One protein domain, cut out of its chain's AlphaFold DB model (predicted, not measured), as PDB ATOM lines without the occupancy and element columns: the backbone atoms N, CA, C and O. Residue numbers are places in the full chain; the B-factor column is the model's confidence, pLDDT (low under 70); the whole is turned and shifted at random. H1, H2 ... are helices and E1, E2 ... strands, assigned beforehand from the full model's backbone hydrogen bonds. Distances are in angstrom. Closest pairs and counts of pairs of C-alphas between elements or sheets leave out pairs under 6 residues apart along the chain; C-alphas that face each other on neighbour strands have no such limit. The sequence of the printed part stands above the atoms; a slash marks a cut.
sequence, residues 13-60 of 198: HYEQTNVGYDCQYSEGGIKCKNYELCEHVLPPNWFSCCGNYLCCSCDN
ATOM      1  N   HIS A  13      22.752  25.638  37.245       94.31
ATOM      2  CA  HIS A  13      22.250  24.819  36.148       94.31
ATOM      3  C   HIS A  13      23.020  25.142  34.870       94.31
ATOM      4  O   HIS A  13      23.517  24.226  34.217       94.31
ATOM      5  N   TYR A  14      23.208  26.433  34.580       94.06
ATOM      6  CA  TYR A  14      24.025  26.885  33.459       94.06
ATOM      7  C   TYR A  14      25.448  26.314  33.521       94.06
ATOM      8  O   TYR A  14      25.904  25.748  32.528       94.06
ATOM      9  N   GLU A  15      26.112  26.399  34.682       93.38
ATOM     10  CA  GLU A  15      27.463  25.851  34.908       93.38
ATOM     11  C   GLU A  15      27.541  24.346  34.594       93.38
ATOM     12  O   GLU A  15      28.507  23.888  33.989       93.38
ATOM     13  N   GLN A  16      26.511  23.577  34.959       92.94
ATOM     14  CA  GLN A  16      26.474  22.126  34.759       92.94
ATOM     15  C   GLN A  16      26.152  21.716  33.317       92.94
ATOM     16  O   GLN A  16      26.644  20.689  32.850       92.94
ATOM     17  N   THR A  17      25.320  22.479  32.604       95.69
ATOM     18  CA  THR A  17      24.887  22.125  31.242       95.69
ATOM     19  C   THR A  17      25.758  22.724  30.143       95.69
ATOM     20  O   THR A  17      25.694  22.267  29.005       95.69
ATOM     21  N   ASN A  18      26.571  23.737  30.453       95.31
ATOM     22  CA  ASN A  18      27.376  24.475  29.478       95.31
ATOM     23  C   ASN A  18      28.875  24.276  29.710       95.31
ATOM     24  O   ASN A  18      29.642  25.234  29.736       95.31
ATOM     25  N   VAL A  19      29.300  23.019  29.842       95.25
ATOM     26  CA  VAL A  19      30.720  22.676  29.974       95.25
ATOM     27  C   VAL A  19      31.417  22.765  28.614       95.25
ATOM     28  O   VAL A  19      30.910  22.270  27.599       95.25
ATOM     29  N   GLY A  20      32.570  23.425  28.586       92.75
ATOM     30  CA  GLY A  20      33.465  23.537  27.435       92.75
ATOM     31  C   GLY A  20      34.847  22.983  27.759       92.75
ATOM     32  O   GLY A  20      35.206  22.862  28.925       92.75
ATOM     33  N   TYR A  21      35.611  22.651  26.722       91.62
ATOM     34  CA  TYR A  21      36.956  22.097  26.853       91.62
ATOM     35  C   TYR A  21      37.872  22.778  25.843       91.62
ATOM     36  O   TYR A  21      37.487  22.946  24.685       91.62
ATOM     37  N   ASP A  22      39.073  23.134  26.276       85.94
ATOM     38  CA  ASP A  22      40.145  23.646  25.424       85.94
ATOM     39  C   ASP A  22      41.516  23.213  25.980       85.94
ATOM     40  O   ASP A  22      41.595  22.347  26.855       85.94
ATOM     41  N   CYS A  23      42.605  23.773  25.443       79.19
ATOM     42  CA  CYS A  23      43.957  23.454  25.900       79.19
ATOM     43  C   CYS A  23      44.228  23.868  27.355       79.19
ATOM     44  O   CYS A  23      45.051  23.230  28.005       79.19
ATOM     45  N   GLN A  24      43.538  24.888  27.873       76.31
ATOM     46  CA  GLN A  24      43.709  25.386  29.240       76.31
ATOM     47  C   GLN A  24      42.817  24.630  30.234       76.31
ATOM     48  O   GLN A  24      43.200  24.429  31.384       76.31
ATOM     49  N   TYR A  25      41.642  24.172  29.794       84.62
ATOM     50  CA  TYR A  25      40.625  23.527  30.628       84.62
ATOM     51  C   TYR A  25      40.283  22.125  30.116       84.62
ATOM     52  O   TYR A  25      39.136  21.819  29.779       84.62
ATOM     53  N   SER A  26      41.281  21.242  30.092       85.38
ATOM     54  CA  SER A  26      41.112  19.837  29.693       85.38
ATOM     55  C   SER A  26      40.183  19.050  30.631       85.38
ATOM     56  O   SER A  26      39.512  18.118  30.192       85.38
ATOM     57  N   GLU A  27      40.087  19.465  31.897       86.81
ATOM     58  CA  GLU A  27      39.170  18.907  32.906       86.81
ATOM     59  C   GLU A  27      37.772  19.558  32.895       86.81
ATOM     60  O   GLU A  27      36.894  19.161  33.662       86.81
ATOM     61  N   GLY A  28      37.541  20.519  31.994       89.56
ATOM     62  CA  GLY A  28      36.262  21.197  31.801       89.56
ATOM     63  C   GLY A  28      36.201  22.589  32.433       89.56
ATOM     64  O   GLY A  28      36.465  22.781  33.619       89.56
ATOM     65  N   GLY A  29      35.800  23.566  31.623       93.62
ATOM     66  CA  GLY A  29      35.446  24.924  32.037       93.62
ATOM     67  C   GLY A  29      33.997  25.267  31.684       93.62
ATOM     68  O   GLY A  29      33.226  24.414  31.245       93.62
ATOM     69  N   ILE A  30      33.610  26.528  31.859       95.62
ATOM     70  CA  ILE A  30      32.245  27.012  31.606       95.62
ATOM     71  C   ILE A  30      32.228  27.761  30.276       95.62
ATOM     72  O   ILE A  30      32.983  28.705  30.083       95.62
ATOM     73  N   LYS A  31      31.362  27.396  29.338       96.94
ATOM     74  CA  LYS A  31      31.212  28.150  28.087       96.94
ATOM     75  C   LYS A  31      30.724  29.571  28.373       96.94
ATOM     76  O   LYS A  31      29.856  29.782  29.212       96.94
ATOM     77  N   CYS A  32      31.250  30.543  27.634       95.56
ATOM     78  CA  CYS A  32      30.684  31.890  27.591       95.56
ATOM     79  C   CYS A  32      29.205  31.856  27.145       95.56
ATOM     80  O   CYS A  32      28.832  31.082  26.266       95.56
ATOM     81  N   LYS A  33      28.354  32.760  27.640       95.31
ATOM     82  CA  LYS A  33      26.972  32.927  27.138       95.31
ATOM     83  C   LYS A  33      26.909  33.218  25.640       95.31
ATOM     84  O   LYS A  33      25.966  32.827  24.965       95.31
ATOM     85  N   ASN A  34      27.961  33.832  25.107       95.38
ATOM     86  CA  ASN A  34      28.142  34.076  23.680       95.38
ATOM     87  C   ASN A  34      29.115  33.068  23.038       95.38
ATOM     88  O   ASN A  34      29.785  33.410  22.064       95.38
ATOM     89  N   TYR A  35      29.249  31.852  23.580       95.31
ATOM     90  CA  TYR A  35      30.198  30.831  23.110       95.31
ATOM     91  C   TYR A  35      30.026  30.496  21.632       95.31
ATOM     92  O   TYR A  35      31.011  30.379  20.923       95.31
ATOM     93  N   GLU A  36      28.790  30.441  21.138       94.19
ATOM     94  CA  GLU A  36      28.503  30.225  19.711       94.19
ATOM     95  C   GLU A  36      29.152  31.274  18.799       94.19
ATOM     96  O   GLU A  36      29.309  31.033  17.613       94.19
ATOM     97  N   LEU A  37      29.502  32.450  19.329       93.62
ATOM     98  CA  LEU A  37      30.193  33.507  18.600       93.62
ATOM     99  C   LEU A  37      31.691  33.569  18.940       93.62
ATOM    100  O   LEU A  37      32.508  33.709  18.035       93.62
ATOM    101  N   CYS A  38      32.048  33.547  20.226       91.88
ATOM    102  CA  CYS A  38      33.423  33.791  20.680       91.88
ATOM    103  C   CYS A  38      34.241  32.522  20.939       91.88
ATOM    104  O   CYS A  38      35.453  32.630  21.076       91.88
ATOM    105  N   GLU A  39      33.591  31.365  21.075       91.75
ATOM    106  CA  GLU A  39      34.200  30.052  21.343       91.75
ATOM    107  C   GLU A  39      35.082  29.996  22.608       91.75
ATOM    108  O   GLU A  39      35.855  29.063  22.795       91.75
ATOM    109  N   HIS A  40      34.947  30.965  23.521       91.94
ATOM    110  CA  HIS A  40      35.740  31.017  24.751       91.94
ATOM    111  C   HIS A  40      35.171  30.115  25.848       91.94
ATOM    112  O   HIS A  40      34.009  30.265  26.256       91.94
ATOM    113  N   VAL A  41      36.032  29.258  26.391       94.69
ATOM    114  CA  VAL A  41      35.804  28.530  27.640       94.69
ATOM    115  C   VAL A  41      36.363  29.356  28.800       94.69
ATOM    116  O   VAL A  41      37.455  29.912  28.734       94.69
ATOM    117  N   LEU A  42      35.566  29.496  29.849       93.88
ATOM    118  CA  LEU A  42      35.857  30.276  31.043       93.88
ATOM    119  C   LEU A  42      36.336  29.349  32.170       93.88
ATOM    120  O   LEU A  42      35.861  28.211  32.268       93.88
ATOM    121  N   PRO A  43      37.181  29.846  33.088       92.12
ATOM    122  CA  PRO A  43      37.505  29.145  34.323       92.12
ATOM    123  C   PRO A  43      36.250  28.711  35.106       92.12
ATOM    124  O   PRO A  43      35.284  29.479  35.184       92.12
ATOM    125  N   PRO A  44      36.267  27.560  35.803       91.06
ATOM    126  CA  PRO A  44      35.142  27.113  36.634       91.06
ATOM    127  C   PRO A  44      34.711  28.104  37.731       91.06
ATOM    128  O   PRO A  44      33.567  28.092  38.177       91.06
ATOM    129  N   ASN A  45      35.613  28.978  38.185       89.94
ATOM    130  CA  ASN A  45      35.339  30.002  39.196       89.94
ATOM    131  C   ASN A  45      34.982  31.382  38.608       89.94
ATOM    132  O   ASN A  45      34.832  32.331  39.380       89.94
ATOM    133  N   TRP A  46      34.811  31.509  37.285       91.56
ATOM    134  CA  TRP A  46      34.639  32.793  36.592       91.56
ATOM    135  C   TRP A  46      33.538  33.672  37.182       91.56
ATOM    136  O   TRP A  46      33.765  34.851  37.445       91.56
ATOM    137  N   PHE A  47      32.370  33.096  37.482       90.81
ATOM    138  CA  PHE A  47      31.259  33.848  38.066       90.81
ATOM    139  C   PHE A  47      31.636  34.517  39.397       90.81
ATOM    140  O   PHE A  47      31.202  35.630  39.678       90.81
ATOM    141  N   SER A  48      32.480  33.876  40.211       90.31
ATOM    142  CA  SER A  48      32.931  34.463  41.481       90.31
ATOM    143  C   SER A  48      33.860  35.661  41.265       90.31
ATOM    144  O   SER A  48      33.879  36.570  42.090       90.31
ATOM    145  N   CYS A  49      34.610  35.673  40.159       86.69
ATOM    146  CA  CYS A  49      35.535  36.747  39.803       86.69
ATOM    147  C   CYS A  49      34.840  37.907  39.075       86.69
ATOM    148  O   CYS A  49      35.155  39.068  39.332       86.69
ATOM    149  N   CYS A  50      33.910  37.599  38.168       86.81
ATOM    150  CA  CYS A  50      33.359  38.559  37.207       86.81
ATOM    151  C   CYS A  50      31.855  38.826  37.376       86.81
ATOM    152  O   CYS A  50      31.344  39.791  36.816       86.81
ATOM    153  N   GLY A  51      31.132  38.014  38.156       89.31
ATOM    154  CA  GLY A  51      29.699  38.200  38.431       89.31
ATOM    155  C   GLY A  51      28.770  37.939  37.240       89.31
ATOM    156  O   GLY A  51      27.618  38.367  37.265       89.31
ATOM    157  N   ASN A  52      29.267  37.281  36.190       90.88
ATOM    158  CA  ASN A  52      28.523  36.902  34.992       90.88
ATOM    159  C   ASN A  52      29.174  35.680  34.318       90.88
ATOM    160  O   ASN A  52      30.146  35.126  34.833       90.88
ATOM    161  N   TYR A  53      28.642  35.273  33.165       94.00
ATOM    162  CA  TYR A  53      29.155  34.162  32.352       94.00
ATOM    163  C   TYR A  53      29.608  34.619  30.957       94.00
ATOM    164  O   TYR A  53      29.391  33.933  29.959       94.00
ATOM    165  N   LEU A  54      30.197  35.809  30.851       93.31
ATOM    166  CA  LEU A  54      30.686  36.374  29.596       93.31
ATOM    167  C   LEU A  54      32.210  36.522  29.644       93.31
ATOM    168  O   LEU A  54      32.769  36.940  30.654       93.31
ATOM    169  N   CYS A  55      32.893  36.186  28.546       92.06
ATOM    170  CA  CYS A  55      34.343  36.358  28.457       92.06
ATOM    171  C   CYS A  55      34.737  37.841  28.394       92.06
ATOM    172  O   CYS A  55      33.918  38.701  28.049       92.06
ATOM    173  N   CYS A  56      36.020  38.132  28.644       87.81
ATOM    174  CA  CYS A  56      36.566  39.486  28.545       87.81
ATOM    175  C   CYS A  56      36.250  40.150  27.202       87.81
ATOM    176  O   CYS A  56      35.838  41.304  27.176       87.81
ATOM    177  N   SER A  57      36.364  39.428  26.089       86.88
ATOM    178  CA  SER A  57      36.043  39.986  24.775       86.88
ATOM    179  C   SER A  57      34.575  40.400  24.685       86.88
ATOM    180  O   SER A  57      34.280  41.474  24.174       86.88
ATOM    181  N   CYS A  58      33.641  39.607  25.214       89.38
ATOM    182  CA  CYS A  58      32.215  39.914  25.138       89.38
ATOM    183  C   CYS A  58      31.781  41.020  26.107       89.38
ATOM    184  O   CYS A  58      31.184  41.987  25.646       89.38
ATOM    185  N   ASP A  59      32.078  40.911  27.402       84.75
ATOM    186  CA  ASP A  59      31.497  41.783  28.439       84.75
ATOM    187  C   ASP A  59      32.408  42.920  28.901       84.75
ATOM    188  O   ASP A  59      31.903  43.967  29.303       84.75
ATOM    189  N   ASN A  60      33.738  42.775  28.815       71.38
ATOM    190  CA  ASN A  60      34.643  43.730  29.455       71.38
ATOM    191  C   ASN A  60      34.376  45.149  28.948       71.38
ATOM    192  O   ASN A  60      34.598  45.484  27.786       71.38
TER     193      ASN A  60
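AT A GLANCE: This is residues 13 to 60 of the 198 residues of the protein "RING-type domain-containing protein" of viral metagenome (UniProt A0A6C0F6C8). A small rounded knot of loops has the short strand E1 near its middle, with four very short helices, H1, H2, H3 and H4, spread round the outside, none touching another helix. Short stretches of the chain, residues 19 to 20 and 41 to 42, pair antiparallel with E1 in the core. The printed part has 48 residues, with the named elements in the order H1, E1, H2, H3, H4; the class is mostly helix, but under half of the residues are in named elements. The whole is compact, with a radius of gyration of the C-alphas of 9.6 A and spans of 25 by 21 by 18 A.

IN THESE COORDINATES: The longest helices by residues are H1, residues 13 to 17, 6.2 A long from C-alpha 13 at (22.250, 24.819, 36.148), and H3, residues 46 to 50, 5.9 A. E1, residues 29 to 31, spans 6.6 A from C-alpha 29 at (35.446, 24.924, 32.037). H2, residues 35 to 38, spans 5.0 A. H4, residues 56 to 59, spans 5.6 A and ends at C-alpha 59, (31.497, 41.783, 28.439).

HOW THE PARTS SIT: H1 comes nearest to E1 at the C-alphas of Glu 15 and Ile 30, their closest pair, 5.9 A apart. E1 pairs with no named strand. E1 and H2 meet only through their link. H2 and H4 are close but not clearly touching; their closest C-alphas, Cys 38 and Cys 58, are 7.7 A apart. E1 and H3 are only just apart, at 8.0 A. H3 and H4 are apart. In H1 and H3 every O i to N i+4 pair is within hydrogen-bond range; H2 and H4 are too short for such a pair, and their single O i to N i+3 pair is within range in H2 but not in H4.

THE WHOLE: The C-alphas farthest apart, of Glu 27 and Asn 60, are 25.5 A apart. The printed part has no cut, and the link from H1 to E1, 11 residues, is long. Mean pLDDT of the printed part is 90.7, and no printed residue is under 70.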